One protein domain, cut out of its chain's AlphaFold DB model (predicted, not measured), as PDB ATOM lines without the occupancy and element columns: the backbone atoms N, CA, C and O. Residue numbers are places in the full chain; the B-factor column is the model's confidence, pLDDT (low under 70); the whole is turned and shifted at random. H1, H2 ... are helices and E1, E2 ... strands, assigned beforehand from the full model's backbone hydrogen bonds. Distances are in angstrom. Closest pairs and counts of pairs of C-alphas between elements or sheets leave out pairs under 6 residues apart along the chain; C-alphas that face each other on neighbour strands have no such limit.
ATOM      1  N   VAL A  33     121.318  71.558 179.574       94.75
ATOM      2  CA  VAL A  33     122.679  71.680 180.084       94.75
ATOM      3  C   VAL A  33     123.621  71.057 179.069       94.75
ATOM      4  O   VAL A  33     123.383  69.940 178.616       94.75
ATOM      5  N   VAL A  34     124.682  71.774 178.712       94.44
ATOM      6  CA  VAL A  34     125.740  71.280 177.831       94.44
ATOM      7  C   VAL A  34     126.887  70.795 178.703       94.44
ATOM      8  O   VAL A  34     127.540  71.575 179.395       94.44
ATOM      9  N   MET A  35     127.119  69.491 178.681       94.31
ATOM     10  CA  MET A  35     128.282  68.862 179.288       94.31
ATOM     11  C   MET A  35     129.543  69.209 178.499       94.31
ATOM     12  O   MET A  35     129.477  69.521 177.305       94.31
ATOM     13  N   ALA A  36     130.693  69.061 179.148       92.06
ATOM     14  CA  ALA A  36     131.993  69.142 178.504       92.06
ATOM     15  C   ALA A  36     132.004  68.333 177.198       92.06
ATOM     16  O   ALA A  36     131.527  67.198 177.139       92.06
ATOM     17  N   HIS A  37     132.513  68.945 176.130       91.94
ATOM     18  CA  HIS A  37     132.578  68.350 174.787       91.94
ATOM     19  C   HIS A  37     131.231  68.130 174.073       91.94
ATOM     20  O   HIS A  37     131.218  67.540 172.990       91.94
ATOM     21  N   GLY A  38     130.133  68.685 174.596       87.50
ATOM     22  CA  GLY A  38     128.923  68.970 173.823       87.50
ATOM     23  C   GLY A  38     127.726  68.045 174.041       87.50
ATOM     24  O   GLY A  38     126.731  68.228 173.341       87.50
ATOM     25  N   GLN A  39     127.772  67.082 174.973       91.88
ATOM     26  CA  GLN A  39     126.563  66.297 175.286       91.88
ATOM     27  C   GLN A  39     125.493  67.191 175.907       91.88
ATOM     28  O   GLN A  39     125.819  68.076 176.694       91.88
ATOM     29  N   GLN A  40     124.224  66.950 175.594       92.31
ATOM     30  CA  GLN A  40     123.114  67.763 176.085       92.31
ATOM     31  C   GLN A  40     122.216  66.950 177.012       92.31
ATOM     32  O   GLN A  40     121.891  65.805 176.711       92.31
ATOM     33  N   ILE A  41     121.807  67.559 178.123       93.44
ATOM     34  CA  ILE A  41     120.819  67.004 179.054       93.44
ATOM     35  C   ILE A  41     119.666  67.997 179.135       93.44
ATOM     36  O   ILE A  41     119.864  69.151 179.526       93.44
ATOM     37  N   TYR A  42     118.469  67.566 178.759       92.62
ATOM     38  CA  TYR A  42     117.315  68.445 178.631       92.62
ATOM     39  C   TYR A  42     116.612  68.641 179.974       92.62
ATOM     40  O   TYR A  42     116.477  67.725 180.787       92.62
ATOM     41  N   ALA A  43     116.146  69.860 180.211       91.81
ATOM     42  CA  ALA A  43     115.382  70.226 181.389       91.81
ATOM     43  C   ALA A  43     114.068  70.883 180.978       91.81
ATOM     44  O   ALA A  43     113.926  71.459 179.905       91.81
ATOM     45  N   CYS A  44     113.091  70.835 181.873       88.50
ATOM     46  CA  CYS A  44     111.825  71.509 181.658       88.50
ATOM     47  C   CYS A  44     111.993  73.040 181.757       88.50
ATOM     48  O   CYS A  44     112.651  73.540 182.675       88.50
ATOM     49  N   GLY A  45     111.349  73.787 180.855       83.31
ATOM     50  CA  GLY A  45     111.423  75.250 180.754       83.31
ATOM     51  C   GLY A  45     110.596  76.032 181.776       83.31
ATOM     52  O   GLY A  45     110.155  77.147 181.495       83.31
ATOM     53  N   MET A  46     110.347  75.471 182.963       81.06
ATOM     54  CA  MET A  46     109.637  76.199 184.014       81.06
ATOM     55  C   MET A  46     110.423  77.429 184.473       81.06
ATOM     56  O   MET A  46     111.644  77.400 184.645       81.06
ATOM     57  N   GLY A  47     109.688  78.507 184.756       81.75
ATOM     58  CA  GLY A  47     110.253  79.685 185.405       81.75
ATOM     59  C   GLY A  47     110.795  79.380 186.814       81.75
ATOM     60  O   GLY A  47     110.451  78.347 187.395       81.75
ATOM     61  N   PRO A  48     111.604  80.288 187.396       86.38
ATOM     62  CA  PRO A  48     112.283  80.056 188.670       86.38
ATOM     63  C   PRO A  48     111.321  79.714 189.819       86.38
ATOM     64  O   PRO A  48     110.396  80.480 190.110       86.38
ATOM     65  N   GLN A  49     111.584  78.612 190.524       85.62
ATOM     66  CA  GLN A  49     110.804  78.131 191.671       85.62
ATOM     67  C   GLN A  49     111.596  78.231 192.977       85.62
ATOM     68  O   GLN A  49     112.827  78.239 192.979       85.62
ATOM     69  N   SER A  50     110.896  78.334 194.108       86.31
ATOM     70  CA  SER A  50     111.524  78.227 195.428       86.31
ATOM     71  C   SER A  50     111.914  76.780 195.711       86.31
ATOM     72  O   SER A  50     111.090  75.885 195.534       86.31
ATOM     73  N   THR A  51     113.128  76.568 196.206       82.19
ATOM     74  CA  THR A  51     113.633  75.250 196.617       82.19
ATOM     75  C   THR A  51     113.995  75.289 198.101       82.19
ATOM     76  O   THR A  51     114.211  76.366 198.657       82.19
ATOM     77  N   SER A  52     114.040  74.136 198.768       83.56
ATOM     78  CA  SER A  52     114.444  74.056 200.180       83.56
ATOM     79  C   SER A  52     115.935  74.316 200.399       83.56
ATOM     80  O   SER A  52     116.322  74.720 201.492       83.56
ATOM     81  N   ASP A  53     116.763  74.085 199.379       85.56
ATOM     82  CA  ASP A  53     118.222  74.198 199.474       85.56
ATOM     83  C   ASP A  53     118.736  75.633 199.282       85.56
ATOM     84  O   ASP A  53     119.832  75.960 199.738       85.56
ATOM     85  N   TYR A  54     117.955  76.506 198.634       88.06
ATOM     86  CA  TYR A  54     118.390  77.853 198.265       88.06
ATOM     87  C   TYR A  54     117.399  78.928 198.717       88.06
ATOM     88  O   TYR A  54     116.192  78.821 198.528       88.06
ATOM     89  N   SER A  55     117.920  80.039 199.250       87.50
ATOM     90  CA  SER A  55     117.120  81.201 199.678       87.50
ATOM     91  C   SER A  55     116.536  82.022 198.520       87.50
ATOM     92  O   SER A  55     115.797  82.983 198.739       87.50
ATOM     93  N   PHE A  56     116.870  81.664 197.281       89.38
ATOM     94  CA  PHE A  56     116.439  82.330 196.060       89.38
ATOM     95  C   PHE A  56     115.706  81.358 195.136       89.38
ATOM     96  O   PHE A  56     115.846  80.144 195.239       89.38
ATOM     97  N   LYS A  57     114.930  81.911 194.198       89.94
ATOM     98  CA  LYS A  57     114.273  81.112 193.162       89.94
ATOM     99  C   LYS A  57     115.285  80.630 192.121       89.94
ATOM    100  O   LYS A  57     116.144  81.421 191.720       89.94
ATOM    101  N   VAL A  58     115.135  79.377 191.703       90.19
ATOM    102  CA  VAL A  58     116.044  78.628 190.823       90.19
ATOM    103  C   VAL A  58     115.247  77.986 189.693       90.19
ATOM    104  O   VAL A  58     114.137  77.503 189.928       90.19
ATOM    105  N   ARG A  59     115.783  77.973 188.469       91.31
ATOM    106  CA  ARG A  59     115.186  77.218 187.353       91.31
ATOM    107  C   ARG A  59     115.615  75.757 187.378       91.31
ATOM    108  O   ARG A  59     116.719  75.438 187.808       91.31
ATOM    109  N   ASN A  60     114.803  74.870 186.813       91.12
ATOM    110  CA  ASN A  60     115.139  73.444 186.765       91.12
ATOM    111  C   ASN A  60     116.454  73.174 186.019       91.12
ATOM    112  O   ASN A  60     117.232  72.340 186.462       91.12
ATOM    113  N   VAL A  61     116.745  73.914 184.943       92.12
ATOM    114  CA  VAL A  61     118.001  73.758 184.188       92.12
ATOM    115  C   VAL A  61     119.240  74.181 184.992       92.12
ATOM    116  O   VAL A  61     120.274  73.524 184.933       92.12
ATOM    117  N   GLU A  62     119.130  75.223 185.820       92.25
ATOM    118  CA  GLU A  62     120.208  75.658 186.720       92.25
ATOM    119  C   GLU A  62     120.407  74.674 187.868       92.25
ATOM    120  O   GLU A  62     121.540  74.360 188.232       92.25
ATOM    121  N   TYR A  63     119.300  74.187 188.432       92.56
ATOM    122  CA  TYR A  63     119.325  73.184 189.486       92.56
ATOM    123  C   TYR A  63     119.960  71.884 188.980       92.56
ATOM    124  O   TYR A  63     120.841  71.349 189.645       92.56
ATOM    125  N   LEU A  64     119.579  71.435 187.780       93.69
ATOM    126  CA  LEU A  64     120.174  70.295 187.079       93.69
ATOM    127  C   LEU A  64     121.681  70.488 186.880       93.69
ATOM    128  O   LEU A  64     122.467  69.624 187.258       93.69
ATOM    129  N   ALA A  65     122.094  71.637 186.337       94.06
ATOM    130  CA  ALA A  65     123.502  71.938 186.097       94.06
ATOM    131  C   ALA A  65     124.326  71.951 187.393       94.06
ATOM    132  O   ALA A  65     125.470  71.502 187.417       94.06
ATOM    133  N   ALA A  66     123.766  72.480 188.483       93.62
ATOM    134  CA  ALA A  66     124.463  72.572 189.756       93.62
ATOM    135  C   ALA A  66     124.494  71.242 190.521       93.62
ATOM    136  O   ALA A  66     125.542  70.896 191.052       93.62
ATOM    137  N   ASN A  67     123.384  70.506 190.568       94.06
ATOM    138  CA  ASN A  67     123.165  69.370 191.470       94.06
ATOM    139  C   ASN A  67     123.043  68.036 190.733       94.06
ATOM    140  O   ASN A  67     122.301  67.156 191.161       94.06
ATOM    141  N   MET A  68     123.797  67.863 189.646       94.19
ATOM    142  CA  MET A  68     123.748  66.653 188.820       94.19
ATOM    143  C   MET A  68     123.907  65.365 189.643       94.19
ATOM    144  O   MET A  68     123.216  64.389 189.385       94.19
ATOM    145  N   ALA A  69     124.753  65.385 190.680       93.31
ATOM    146  CA  ALA A  69     124.995  64.247 191.567       93.31
ATOM    147  C   ALA A  69     123.718  63.692 192.222       93.31
ATOM    148  O   ALA A  69     123.547  62.484 192.310       93.31
ATOM    149  N   GLU A  70     122.801  64.558 192.658       93.44
ATOM    150  CA  GLU A  70     121.537  64.142 193.287       93.44
ATOM    151  C   GLU A  70     120.599  63.426 192.311       93.44
ATOM    152  O   GLU A  70     119.766  62.619 192.715       93.44
ATOM    153  N   LEU A  71     120.734  63.732 191.026       94.19
ATOM    154  CA  LEU A  71     119.835  63.267 189.981       94.19
ATOM    155  C   LEU A  71     120.306  61.949 189.367       94.19
ATOM    156  O   LEU A  71     119.626  61.428 188.491       94.19
ATOM    157  N   ILE A  72     121.451  61.415 189.804       94.06
ATOM    158  CA  ILE A  72     122.002  60.153 189.316       94.06
ATOM    159  C   ILE A  72     121.312  58.971 190.001       94.06
ATOM    160  O   ILE A  72     121.292  58.853 191.226       94.06
ATOM    161  N   VAL A  73     120.830  58.037 189.185       91.81
ATOM    162  CA  VAL A  73     120.207  56.792 189.632       91.81
ATOM    163  C   VAL A  73     121.269  55.697 189.723       91.81
ATOM    164  O   VAL A  73     121.887  55.311 188.725       91.81
ATOM    165  N   ASN A  74     121.480  55.176 190.932       89.44
ATOM    166  CA  ASN A  74     122.420  54.081 191.160       89.44
ATOM    167  C   ASN A  74     121.894  52.750 190.589       89.44
ATOM    168  O   ASN A  74     120.703  52.477 190.698       89.44
ATOM    169  N   PRO A  75     122.766  51.859 190.077       85.12
ATOM    170  CA  PRO A  75     122.363  50.545 189.554       85.12
ATOM    171  C   PRO A  75     121.643  49.633 190.555       85.12
ATOM    172  O   PRO A  75     120.991  48.670 190.164       85.12
ATOM    173  N   SER A  76     121.814  49.896 191.849       81.50
ATOM    174  CA  SER A  76     121.199  49.167 192.956       81.50
ATOM    175  C   SER A  76     119.757  49.606 193.247       81.50
ATOM    176  O   SER A  76     119.059  48.910 193.987       81.50
ATOM    177  N   SER A  77     119.301  50.742 192.705       81.31
ATOM    178  CA  SER A  77     117.958  51.263 192.959       81.31
ATOM    179  C   SER A  77     116.914  50.624 192.040       81.31
ATOM    180  O   SER A  77     117.201  50.210 190.917       81.31
ATOM    181  N   ALA A  78     115.666  50.566 192.513       80.00
ATOM    182  CA  ALA A  78     114.542  50.088 191.707       80.00
ATOM    183  C   ALA A  78     114.286  50.985 190.481       80.00
ATOM    184  O   ALA A  78     113.892  50.491 189.427       80.00
ATOM    185  N   ASP A  79     114.574  52.283 190.607       79.38
ATOM    186  CA  ASP A  79     114.374  53.285 189.555       79.38
ATOM    187  C   ASP A  79     115.351  53.113 188.383       79.38
ATOM    188  O   ASP A  79     115.099  53.606 187.286       79.38
ATOM    189  N   TYR A  80     116.437  52.347 188.567       82.25
ATOM    190  CA  TYR A  80     117.372  52.022 187.487       82.25
ATOM    191  C   TYR A  80     116.707  51.216 186.360       82.25
ATOM    192  O   TYR A  80     117.170  51.250 185.222       82.25
ATOM    193  N   ALA A  81     115.592  50.531 186.646       76.38
ATOM    194  CA  ALA A  81     114.821  49.788 185.651       76.38
ATOM    195  C   ALA A  81     114.210  50.681 184.559       76.38
ATOM    196  O   ALA A  81     113.990  50.203 183.450       76.38
ATOM    197  N   ALA A  82     113.978  51.970 184.839       72.19
ATOM    198  CA  ALA A  82     113.527  52.940 183.838       72.19
ATOM    199  C   ALA A  82     114.625  53.291 182.814       72.19
ATOM    200  O   ALA A  82     114.365  53.962 181.819       72.19
ATOM    201  N   CYS A  83     115.860  52.841 183.048       80.19
ATOM    202  CA  CYS A  83     117.017  53.166 182.235       80.19
ATOM    203  C   CYS A  83     117.415  52.012 181.319       80.19
ATOM    204  O   CYS A  83     118.194  51.131 181.689       80.19
ATOM    205  N   GLU A  84     116.909  52.024 180.089       77.75
ATOM    206  CA  GLU A  84     117.266  51.005 179.104       77.75
ATOM    207  C   GLU A  84     118.753  51.070 178.729       77.75
ATOM    208  O   GLU A  84     119.331  52.146 178.560       77.75
ATOM    209  N   SER A  85     119.390  49.916 178.526       78.62
ATOM    210  CA  SER A  85     120.795  49.828 178.118       78.62
ATOM    211  C   SER A  85     120.972  50.060 176.613       78.62
ATOM    212  O   SER A  85     121.535  49.220 175.916       78.62
ATOM    213  N   VAL A  86     120.477  51.182 176.094       83.06
ATOM    214  CA  VAL A  86     120.523  51.557 174.672       83.06
ATOM    215  C   VAL A  86     121.033  52.990 174.546       83.06
ATOM    216  O   VAL A  86     120.664  53.842 175.356       83.06
ATOM    217  N   CYS A  87     121.869  53.233 173.534       82.19
ATOM    218  CA  CYS A  87     122.330  54.561 173.144       82.19
ATOM    219  C   CYS A  87     121.826  54.898 171.736       82.19
ATOM    220  O   CYS A  87     122.466  54.570 170.732       82.19
ATOM    221  N   THR A  88     120.643  55.504 171.664       80.62
ATOM    222  CA  THR A  88     120.046  55.984 170.408       80.62
ATOM    223  C   THR A  88     120.799  57.188 169.858       80.62
ATOM    224  O   THR A  88     120.951  57.315 168.650       80.62
ATOM    225  N   GLU A  89     121.359  58.008 170.742       79.00
ATOM    226  CA  GLU A  89     122.032  59.264 170.421       79.00
ATOM    227  C   GLU A  89     123.508  59.059 170.019       79.00
ATOM    228  O   GLU A  89     124.155  59.960 169.493       79.00
ATOM    229  N   CYS A  90     124.066  57.855 170.205       81.44
ATOM    230  CA  CYS A  90     125.446  57.536 169.817       81.44
ATOM    231  C   CYS A  90     125.687  57.606 168.296       81.44
ATOM    232  O   CYS A  90     126.841  57.628 167.867       81.44
ATOM    233  N   GLU A  91     124.635  57.626 167.470       76.12
ATOM    234  CA  GLU A  91     124.767  57.837 166.020       76.12
ATOM    235  C   GLU A  91     125.113  59.291 165.664       76.12
ATOM    236  O   GLU A  91     125.730  59.532 164.626       76.12
ATOM    237  N   ASP A  92     124.817  60.243 166.555       75.56
ATOM    238  CA  ASP A  92     125.026  61.680 166.337       75.56
ATOM    239  C   ASP A  92     126.454  62.151 166.683       75.56
ATOM    240  O   ASP A  92     126.763  63.344 166.630       75.56
ATOM    241  N   GLY A  93     127.361  61.219 167.002       80.69
ATOM    242  CA  GLY A  93     128.775  61.519 167.250       80.69
ATOM    243  C   GLY A  93     129.029  62.182 168.606       80.69
ATOM    244  O   GLY A  93     129.728  63.194 168.691       80.69
ATOM    245  N   ILE A  94     128.473  61.595 169.666       88.56
ATOM    246  CA  ILE A  94     128.634  62.054 171.049       88.56
ATOM    247  C   ILE A  94     130.088  61.906 171.511       88.56
ATOM    248  O   ILE A  94     130.773  60.937 171.179       88.56
ATOM    249  N   LYS A  95     130.564  62.866 172.310       91.94
ATOM    250  CA  LYS A  95     131.909  62.855 172.901       91.94
ATOM    251  C   LYS A  95     131.863  62.681 174.405       91.94
ATOM    252  O   LYS A  95     131.032  63.291 175.063       91.94
ATOM    253  N   ASP A  96     132.776  61.887 174.943       92.19
ATOM    254  CA  ASP A  96     132.944  61.660 176.377       92.19
ATOM    255  C   ASP A  96     133.257  62.983 177.114       92.19
ATOM    256  O   ASP A  96     134.196  63.674 176.709       92.19
ATOM    257  N   PRO A  97     132.543  63.337 178.204       92.75
ATOM    258  CA  PRO A  97     132.735  64.606 178.913       92.75
ATOM    259  C   PRO A  97     134.079  64.746 179.638       92.75
ATOM    260  O   PRO A  97     134.491  65.850 179.970       92.75
ATOM    261  N   VAL A  98     134.764  63.640 179.923       92.19
ATOM    262  CA  VAL A  98     136.041  63.616 180.649       92.19
ATOM    263  C   VAL A  98     137.226  63.639 179.686       92.19
ATOM    264  O   VAL A  98     138.237  64.278 179.963       92.19
ATOM    265  N   SER A  99     137.132  62.892 178.584       91.50
ATOM    266  CA  SER A  99     138.271  62.610 177.693       91.50
ATOM    267  C   SER A  99     138.136  63.172 176.281       91.50
ATOM    268  O   SER A  99     139.127  63.200 175.556       91.50
ATOM    269  N   SER A 100     136.950  63.640 175.881       91.50
ATOM    270  CA  SER A 100     136.592  64.037 174.508       91.50
ATOM    271  C   SER A 100     136.595  62.914 173.460       91.50
ATOM    272  O   SER A 100     136.359  63.185 172.278       91.50
ATOM    273  N   ASP A 101     136.821  61.667 173.885       91.12
ATOM    274  CA  ASP A 101     136.802  60.484 173.026       91.12
ATOM    275  C   ASP A 101     135.402  60.241 172.445       91.12
ATOM    276  O   ASP A 101     134.386  60.550 173.069       91.12
ATOM    277  N   ALA A 102     135.334  59.679 171.238       89.31
ATOM    278  CA  ALA A 102     134.060  59.385 170.592       89.31
ATOM    279  C   ALA A 102     133.333  58.230 171.299       89.31
ATOM    280  O   ALA A 102     133.892  57.145 171.499       89.31
ATOM    281  N   VAL A 103     132.062  58.456 171.627       89.88
ATOM    282  CA  VAL A 103     131.159  57.436 172.147       89.88
ATOM    283  C   VAL A 103     130.317  56.890 171.000       89.88
ATOM    284  O   VAL A 103     129.656  57.629 170.277       89.88
ATOM    285  N   THR A 104     130.369  55.579 170.824       87.50
ATOM    286  CA  THR A 104     129.734  54.817 169.747       87.50
ATOM    287  C   THR A 104     128.887  53.694 170.342       87.50
ATOM    288  O   THR A 104     128.983  53.389 171.531       87.50
ATOM    289  N   LYS A 105     128.088  53.019 169.509       85.75
ATOM    290  CA  LYS A 105     127.265  51.875 169.935       85.75
ATOM    291  C   LYS A 105     128.069  50.688 170.490       85.75
ATOM    292  O   LYS A 105     127.493  49.871 171.195       85.75
ATOM    293  N   ASP A 106     129.373  50.617 170.224       83.19
ATOM    294  CA  ASP A 106     130.216  49.486 170.634       83.19
ATOM    295  C   ASP A 106     130.979  49.727 171.949       83.19
ATOM    296  O   ASP A 106     131.374  48.771 172.616       83.19
ATOM    297  N   ASN A 107     131.208  50.989 172.336       86.62
ATOM    298  CA  ASN A 107     132.046  51.356 173.489       86.62
ATOM    299  C   ASN A 107     131.325  52.204 174.548       86.62
ATOM    300  O   ASN A 107     131.961  52.624 175.517       86.62
ATOM    301  N   TYR A 108     130.029  52.483 174.380       89.00
ATOM    302  CA  TYR A 108     129.314  53.347 175.311       89.00
ATOM    303  C   TYR A 108     129.185  52.721 176.699       89.00
ATOM    304  O   TYR A 108     128.762  51.582 176.894       89.00
ATOM    305  N   VAL A 109     129.490  53.540 177.692       90.69
ATOM    306  CA  VAL A 109     129.151  53.326 179.091       90.69
ATOM    307  C   VAL A 109     128.290  54.507 179.510       90.69
ATOM    308  O   VAL A 109     128.577  55.630 179.124       90.69
ATOM    309  N   TYR A 110     127.237  54.292 180.293       91.12
ATOM    310  CA  TYR A 110     126.327  55.375 180.666       91.12
ATOM    311  C   TYR A 110     126.150  55.515 182.177       91.12
ATOM    312  O   TYR A 110     126.353  54.573 182.952       91.12
ATOM    313  N   VAL A 111     125.769  56.721 182.581       92.44
ATOM    314  CA  VAL A 111     125.215  57.053 183.893       92.44
ATOM    315  C   VAL A 111     123.761  57.433 183.677       92.44
ATOM    316  O   VAL A 111     123.459  58.218 182.781       92.44
ATOM    317  N   CYS A 112     122.872  56.850 184.476       92.75
ATOM    318  CA  CYS A 112     121.454  57.144 184.388       92.75
ATOM    319  C   CYS A 112     121.084  58.320 185.284       92.75
ATOM    320  O   CYS A 112     121.547  58.388 186.423       92.75
ATOM    321  N   LEU A 113     120.228  59.197 184.782       93.12
ATOM    322  CA  LEU A 113     119.579  60.244 185.549       93.12
ATOM    323  C   LEU A 113     118.130  59.854 185.854       93.12
ATOM    324  O   LEU A 113     117.552  58.975 185.208       93.12
ATOM    325  N   ASN A 114     117.536  60.528 186.834       91.00
ATOM    326  CA  ASN A 114     116.110  60.418 187.113       91.00
ATOM    327  C   ASN A 114     115.308  60.641 185.826       91.00
ATOM    328  O   ASN A 114     115.643  61.508 185.016       91.00
ATOM    329  N   ASN A 115     114.236  59.865 185.660       88.56
ATOM    330  CA  ASN A 115     113.333  59.950 184.510       88.56
ATOM    331  C   ASN A 115     113.999  59.584 183.161       88.56
ATOM    332  O   ASN A 115     113.591  60.032 182.094       88.56
ATOM    333  N   GLY A 116     115.045  58.749 183.195       85.44
ATOM    334  CA  GLY A 116     115.511  57.976 182.035       85.44
ATOM    335  C   GLY A 116     116.540  58.652 181.123       85.44
ATOM    336  O   GLY A 116     117.115  57.972 180.270       85.44
ATOM    337  N   GLN A 117     116.833  59.944 181.308       91.00
ATOM    338  CA  GLN A 117     117.936  60.606 180.596       91.00
ATOM    339  C   GLN A 117     119.302  60.048 181.022       91.00
ATOM    340  O   GLN A 117     119.463  59.523 182.125       91.00
ATOM    341  N   LYS A 118     120.307  60.136 180.143       91.75
ATOM    342  CA  LYS A 118     121.607  59.474 180.332       91.75
ATOM    343  C   LYS A 118     122.770  60.393 179.991       91.75
ATOM    344  O   LYS A 118     122.663  61.263 179.136       91.75
ATOM    345  N   ILE A 119     123.902  60.136 180.638       93.12
ATOM    346  CA  ILE A 119     125.202  60.726 180.311       93.12
ATOM    347  C   ILE A 119     126.101  59.605 179.810       93.12
ATOM    348  O   ILE A 119     126.237  58.584 180.489       93.12
ATOM    349  N   TYR A 120     126.716  59.788 178.647       92.62
ATOM    350  CA  TYR A 120     127.499  58.748 177.990       92.62
ATOM    351  C   TYR A 120     129.006  58.968 178.151       92.62
ATOM    352  O   TYR A 120     129.497  60.091 178.179       92.62
ATOM    353  N   PHE A 121     129.762  57.882 178.219       93.44
ATOM    354  CA  PHE A 121     131.208  57.843 178.403       93.44
ATOM    355  C   PHE A 121     131.802  56.801 177.455       93.44
ATOM    356  O   PHE A 121     131.169  55.788 177.159       93.44
ATOM    357  N   ALA A 122     133.032  57.027 177.007       91.06
ATOM    358  CA  ALA A 122     133.766  56.117 176.131       91.06
ATOM    359  C   ALA A 122     134.430  54.960 176.900       91.06
ATOM    360  O   ALA A 122     134.899  53.999 176.292       91.06
ATOM    361  N   SER A 123     134.518  55.051 178.236       89.69
ATOM    362  CA  SER A 123     135.130  54.018 179.080       89.69
ATOM    363  C   SER A 123     134.553  53.967 180.500       89.69
ATOM    364  O   SER A 123     134.044  54.958 181.035       89.69
ATOM    365  N   HIS A 124     134.697  52.806 181.153       88.31
ATOM    366  CA  HIS A 124     134.350  52.629 182.569       88.31
ATOM    367  C   HIS A 124     135.197  53.508 183.502       88.31
ATOM    368  O   HIS A 124     134.688  53.974 184.523       88.31
ATOM    369  N   ASP A 125     136.453  53.781 183.140       89.94
ATOM    370  CA  ASP A 125     137.344  54.644 183.918       89.94
ATOM    371  C   ASP A 125     136.886  56.103 183.892       89.94
ATOM    372  O   ASP A 125     136.898  56.772 184.924       89.94
ATOM    373  N   ASN A 126     136.434  56.600 182.736       92.00
ATOM    374  CA  ASN A 126     135.902  57.959 182.619       92.00
ATOM    375  C   ASN A 126     134.582  58.102 183.373       92.00
ATOM    376  O   ASN A 126     134.422  59.049 184.145       92.00
ATOM    377  N   ARG A 127     133.686  57.112 183.254       92.12
ATOM    378  CA  ARG A 127     132.477  57.048 184.083       92.12
ATOM    379  C   ARG A 127     132.822  57.108 185.574       92.12
ATOM    380  O   ARG A 127     132.175  57.835 186.321       92.12
ATOM    381  N   LYS A 128     133.828  56.350 186.017       90.19
ATOM    382  CA  LYS A 128     134.253  56.344 187.419       90.19
ATOM    383  C   LYS A 128     134.806  57.694 187.864       90.19
ATOM    384  O   LYS A 128     134.347  58.222 188.869       90.19
ATOM    385  N   LYS A 129     135.716  58.291 187.089       92.00
ATOM    386  CA  LYS A 129     136.258  59.633 187.369       92.00
ATOM    387  C   LYS A 129     135.153  60.676 187.517       92.00
ATOM    388  O   LYS A 129     135.229  61.517 188.411       92.00
ATOM    389  N   TYR A 130     134.136  60.598 186.658       93.62
ATOM    390  CA  TYR A 130     132.975  61.470 186.737       93.62
ATOM    391  C   TYR A 130     132.200  61.269 188.042       93.62
ATOM    392  O   TYR A 130     132.011  62.217 188.799       93.62
ATOM    393  N   LEU A 131     131.811  60.027 188.338       92.62
ATOM    394  CA  LEU A 131     131.036  59.681 189.529       92.62
ATOM    395  C   LEU A 131     131.765  59.992 190.847       92.62
ATOM    396  O   LEU A 131     131.118  60.404 191.804       92.62
ATOM    397  N   ASP A 132     133.090  59.852 190.883       90.69
ATOM    398  CA  ASP A 132     133.914  60.177 192.056       90.69
ATOM    399  C   ASP A 132     134.006  61.696 192.325       90.69
ATOM    400  O   ASP A 132     134.348  62.102 193.434       90.69
ATOM    401  N   SER A 133     133.724  62.540 191.324       91.81
ATOM    402  CA  SER A 133     133.961  63.993 191.392       91.81
ATOM    403  C   SER A 133     132.698  64.847 191.234       91.81
ATOM    404  O   SER A 133     132.726  66.041 191.539       91.81
ATOM    405  N   VAL A 134     131.580  64.271 190.787       92.94
ATOM    406  CA  VAL A 134     130.334  65.003 190.491       92.94
ATOM    407  C   VAL A 134     129.721  65.696 191.719       92.94
ATOM    408  O   VAL A 134     129.028  66.698 191.577       92.94
ATOM    409  N   ASN A 135     130.017  65.219 192.931       92.06
ATOM    410  CA  ASN A 135     129.576  65.809 194.202       92.06
ATOM    411  C   ASN A 135     130.606  66.773 194.834       92.06
ATOM    412  O   ASN A 135     130.418  67.209 195.970       92.06
ATOM    413  N   SER A 136     131.703  67.098 194.139       91.81
ATOM    414  CA  SER A 136     132.775  67.947 194.687       91.81
ATOM    415  C   SER A 136     132.509  69.445 194.515       91.81
ATOM    416  O   SER A 136     132.904  70.248 195.362       91.81
ATOM    417  N   MET A 137     131.833  69.835 193.431       91.50
ATOM    418  CA  MET A 137     131.483  71.223 193.138       91.50
ATOM    419  C   MET A 137     130.247  71.315 192.236       91.50
ATOM    420  O   MET A 137     129.984  70.386 191.469       91.50
ATOM    421  N   PRO A 138     129.508  72.441 192.263       92.50
ATOM    422  CA  PRO A 138     128.450  72.683 191.290       92.50
ATOM    423  C   PRO A 138     129.006  72.715 189.866       92.50
ATOM    424  O   PRO A 138     130.085  73.271 189.653       92.50
ATOM    425  N   ARG A 139     128.235  72.216 188.888       92.69
ATOM    426  CA  ARG A 139     128.583  72.268 187.453       92.69
ATOM    427  C   ARG A 139     129.870  71.513 187.094       92.69
ATOM    428  O   ARG A 139     130.620  71.928 186.215       92.69
ATOM    429  N   TYR A 140     130.134  70.390 187.761       93.81
ATOM    430  CA  TYR A 140     131.253  69.523 187.398       93.81
ATOM    431  C   TYR A 140     131.078  68.961 185.970       93.81
ATOM    432  O   TYR A 140     130.121  68.232 185.706       93.81
ATOM    433  N   LEU A 141     132.009  69.302 185.067       93.25
ATOM    434  CA  LEU A 141     131.973  69.003 183.621       93.25
ATOM    435  C   LEU A 141     130.747  69.554 182.877       93.25
ATOM    436  O   LEU A 141     130.264  68.930 181.934       93.25
ATOM    437  N   VAL A 142     130.256  70.723 183.284       94.25
ATOM    438  CA  VAL A 142     129.227  71.476 182.557       94.25
ATOM    439  C   VAL A 142     129.867  72.720 181.939       94.25
ATOM    440  O   VAL A 142     130.434  73.533 182.669       94.25
ATOM    441  N   ASP A 143     129.747  72.870 180.620       93.06
ATOM    442  CA  ASP A 143     130.275  74.014 179.865       93.06
ATOM    443  C   ASP A 143     129.254  75.159 179.821       93.06
ATOM    444  O   ASP A 143     129.580  76.297 180.160       93.06
ATOM    445  N   ASP A 144     127.998  74.852 179.474       92.69
ATOM    446  CA  ASP A 144     126.947  75.852 179.282       92.69
ATOM    447  C   ASP A 144     125.606  75.426 179.892       92.69
ATOM    448  O   ASP A 144     125.254  74.248 179.968       92.69
ATOM    449  N   VAL A 145     124.819  76.424 180.297       93.56
ATOM    450  CA  VAL A 145     123.445  76.256 180.786       93.56
ATOM    451  C   VAL A 145     122.538  77.118 179.915       93.56
ATOM    452  O   VAL A 145     122.658  78.347 179.926       93.56
ATOM    453  N   ILE A 146     121.656  76.483 179.145       93.12
ATOM    454  CA  ILE A 146     120.820  77.133 178.133       93.12
ATOM    455  C   ILE A 146     119.367  77.198 178.611       93.12
ATOM    456  O   ILE A 146     118.777  76.193 178.996       93.12
ATOM    457  N   CYS A 147     118.795  78.400 178.563       90.31
ATOM    458  CA  CYS A 147     117.408  78.731 178.858       90.31
ATOM    459  C   CYS A 147     116.789  79.403 177.632       90.31
ATOM    460  O   CYS A 147     117.253  80.474 177.233       90.31
ATOM    461  N   SER A 148     115.728  78.834 177.058       87.50
ATOM    462  CA  SER A 148     115.051  79.408 175.881       87.50
ATOM    463  C   SER A 148     116.034  79.789 174.760       87.50
ATOM    464  O   SER A 148     116.044  80.930 174.292       87.50
ATOM    465  N   LYS A 149     116.923  78.854 174.382       84.75
ATOM    466  CA  LYS A 149     117.960  79.017 173.333       84.75
ATOM    467  C   LYS A 149     119.070  80.045 173.618       84.75
ATOM    468  O   LYS A 149     119.897  80.300 172.745       84.75
ATOM    469  N   ALA A 150     119.143  80.613 174.820       89.00
ATOM    470  CA  ALA A 150     120.215  81.522 175.227       89.00
ATOM    471  C   ALA A 150     120.861  81.076 176.543       89.00
ATOM    472  O   ALA A 150     120.237  80.392 177.345       89.00
ATOM    473  N   THR A 151     122.103  81.479 176.808       90.00
ATOM    474  CA  THR A 151     122.741  81.206 178.104       90.00
ATOM    475  C   THR A 151     121.930  81.843 179.236       90.00
ATOM    476  O   THR A 151     121.606  83.033 179.180       90.00
ATOM    477  N   CYS A 152     121.597  81.067 180.272       87.94
ATOM    478  CA  CYS A 152     120.823  81.567 181.407       87.94
ATOM    479  C   CYS A 152     121.602  82.676 182.133       87.94
ATOM    480  O   CYS A 152     122.760  82.491 182.511       87.94
ATOM    481  N   SER A 153     120.968  83.824 182.385       85.75
ATOM    482  CA  SER A 153     121.597  84.944 183.106       85.75
ATOM    483  C   SER A 153     121.955  84.600 184.558       85.75
ATOM    484  O   SER A 153     122.837  85.219 185.152       85.75
ATOM    485  N   ASP A 154     121.282  83.602 185.120       82.31
ATOM    486  CA  ASP A 154     121.418  83.068 186.468       82.31
ATOM    487  C   ASP A 154     122.172  81.722 186.539       82.31
ATOM    488  O   ASP A 154     122.259  81.126 187.614       82.31
ATOM    489  N   ALA A 155     122.826  81.291 185.449       80.88
ATOM    490  CA  ALA A 155     123.536  80.005 185.346       80.88
ATOM    491  C   ALA A 155     124.531  79.719 186.494       80.88
ATOM    492  O   ALA A 155     124.704  78.574 186.922       80.88
ATOM    493  N   THR A 156     125.189  80.757 187.021       86.81
ATOM    494  CA  THR A 156     126.228  80.642 188.061       86.81
ATOM    495  C   THR A 156     125.755  81.040 189.458       86.81
ATOM    496  O   THR A 156     126.565  81.121 190.380       86.81
ATOM    497  N   LYS A 157     124.456  81.296 189.642       88.19
ATOM    498  CA  LYS A 157     123.900  81.788 190.911       88.19
ATOM    499  C   LYS A 157     124.026  80.770 192.047       88.19
ATOM    500  O   LYS A 157     124.196  81.149 193.203       88.19
ATOM    501  N   ILE A 158     123.979  79.479 191.717       89.75
ATOM    502  CA  ILE A 158     124.255  78.398 192.664       89.75
ATOM    503  C   ILE A 158     125.769  78.228 192.810       89.75
ATOM    504  O   ILE A 158     126.457  77.865 191.852       89.75
ATOM    505  N   THR A 159     126.271  78.462 194.020       89.75
ATOM    506  CA  THR A 159     127.692  78.320 194.383       89.75
ATOM    507  C   THR A 159     127.957  77.147 195.321       89.75
ATOM    508  O   THR A 159     129.103  76.727 195.461       89.75
ATOM    509  N   THR A 160     126.911  76.584 195.926       90.25
ATOM    510  CA  THR A 160     126.985  75.434 196.829       90.25
ATOM    511  C   THR A 160     126.046  74.332 196.359       90.25
ATOM    512  O   THR A 160     124.927  74.604 195.920       90.25
ATOM    513  N   LEU A 161     126.498  73.086 196.466       91.81
ATOM    514  CA  LEU A 161     125.683  71.910 196.168       91.81
ATOM    515  C   LEU A 161     124.503  71.787 197.142       91.81
ATOM    516  O   LEU A 161     124.580  72.252 198.283       91.81
ATOM    517  N   SER A 162     123.425  71.153 196.683       91.38
ATOM    518  CA  SER A 162     122.293  70.765 197.520       91.38
ATOM    519  C   SER A 162     122.738  69.762 198.584       91.38
ATOM    520  O   SER A 162     123.753  69.063 198.460       91.38
ATOM    521  N   SER A 163     121.946  69.654 199.651       89.38
ATOM    522  CA  SER A 163     122.249  68.707 200.727       89.38
ATOM    523  C   SER A 163     122.236  67.253 200.250       89.38
ATOM    524  O   SER A 163     122.916  66.413 200.839       89.38
ATOM    525  N   ALA A 164     121.443  66.945 199.223       88.62
ATOM    526  CA  ALA A 164     121.352  65.615 198.641       88.62
ATOM    527  C   ALA A 164     122.485  65.352 197.635       88.62
ATOM    528  O   ALA A 164     123.089  64.283 197.703       88.62
ATOM    529  N   ALA A 165     122.888  66.338 196.827       89.06
ATOM    530  CA  ALA A 165     124.046  66.213 195.940       89.06
ATOM    531  C   ALA A 165     125.350  65.969 196.720       89.06
ATOM    532  O   ALA A 165     126.147  65.121 196.333       89.06
ATOM    533  N   LEU A 166     125.539  66.628 197.872       90.38
ATOM    534  CA  LEU A 166     126.690  66.385 198.761       90.38
ATOM    535  C   LEU A 166     126.704  64.981 199.385       90.38
ATOM    536  O   LEU A 166     127.758  64.491 199.781       90.38
ATOM    537  N   LYS A 167     125.535  64.347 199.520       89.19
ATOM    538  CA  LYS A 167     125.384  62.998 200.091       89.19
ATOM    539  C   LYS A 167     125.417  61.901 199.033       89.19
ATOM    540  O   LYS A 167     125.330  60.731 199.402       89.19
ATOM    541  N   PHE A 168     125.514  62.261 197.755       88.50
ATOM    542  CA  PHE A 168     125.575  61.295 196.674       88.50
ATOM    543  C   PHE A 168     126.798  60.383 196.834       88.50
ATOM    544  O   PHE A 168     127.921  60.855 197.035       88.50
TER     545      PHE A 168
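AT A GLANCE: This is residues 33 to 168 of the 345 residues of the protein "Copper transporter" of Phytophthora ramorum (UniProt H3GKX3). Little regular structure: loops join two small parts, the sheet E2 E1 E5 with H1 over one face, and hairpin E3 E4 with H5 packed on it. The 136 printed residues, 51 in named elements of mixed class, run E1 E2 H1 H2 H3 H4 E3 E4 H5 E5; both sheets are antiparallel. The whole is compact, radius of gyration of the C-alphas 14.6 A, spanning 44 by 33 by 24 A.

IN THESE COORDINATES: E1 is residues 33 to 35, from C-alpha 33 at (122.679, 71.680, 180.084); E2 40 to 42, H1 60 to 66, H2 68 to 71, H3 78 to 82, H4 89 to 92, E3 109 to 113, E4 118 to 121. H5, 124 to 133, and E5, 142 to 147, each span 14.4 A; C-alpha 147 is at (117.408, 78.731, 178.858).

HOW THE PARTS SIT: Within hydrogen-bond range are N 34 and O 144 (E1, E5), N 33 and O 41 (E1, E2), and N 111 and O 119 (E3, E4), each 2.8 A. H1 is on the sheet E2 E1 E5, over E1, at a height over the sheet of 8.1 A; the closest C-alphas of H1 and E1 are those of Ala 65 and Val 33, 6.1 A apart. The closest C-alphas of E3 and H5 are Val 109 and His 124, 6.3 A. H3 and H4 are apart. Every O i to N i+4 pair is within range in H1 and H5; H3 has 0 of 1, but 2 of 2 O i to N i+3.

THE WHOLE: The printed part has no cut; links E2 to H1 and H4 to E3 are long. No printed residue is under 70 in pLDDT.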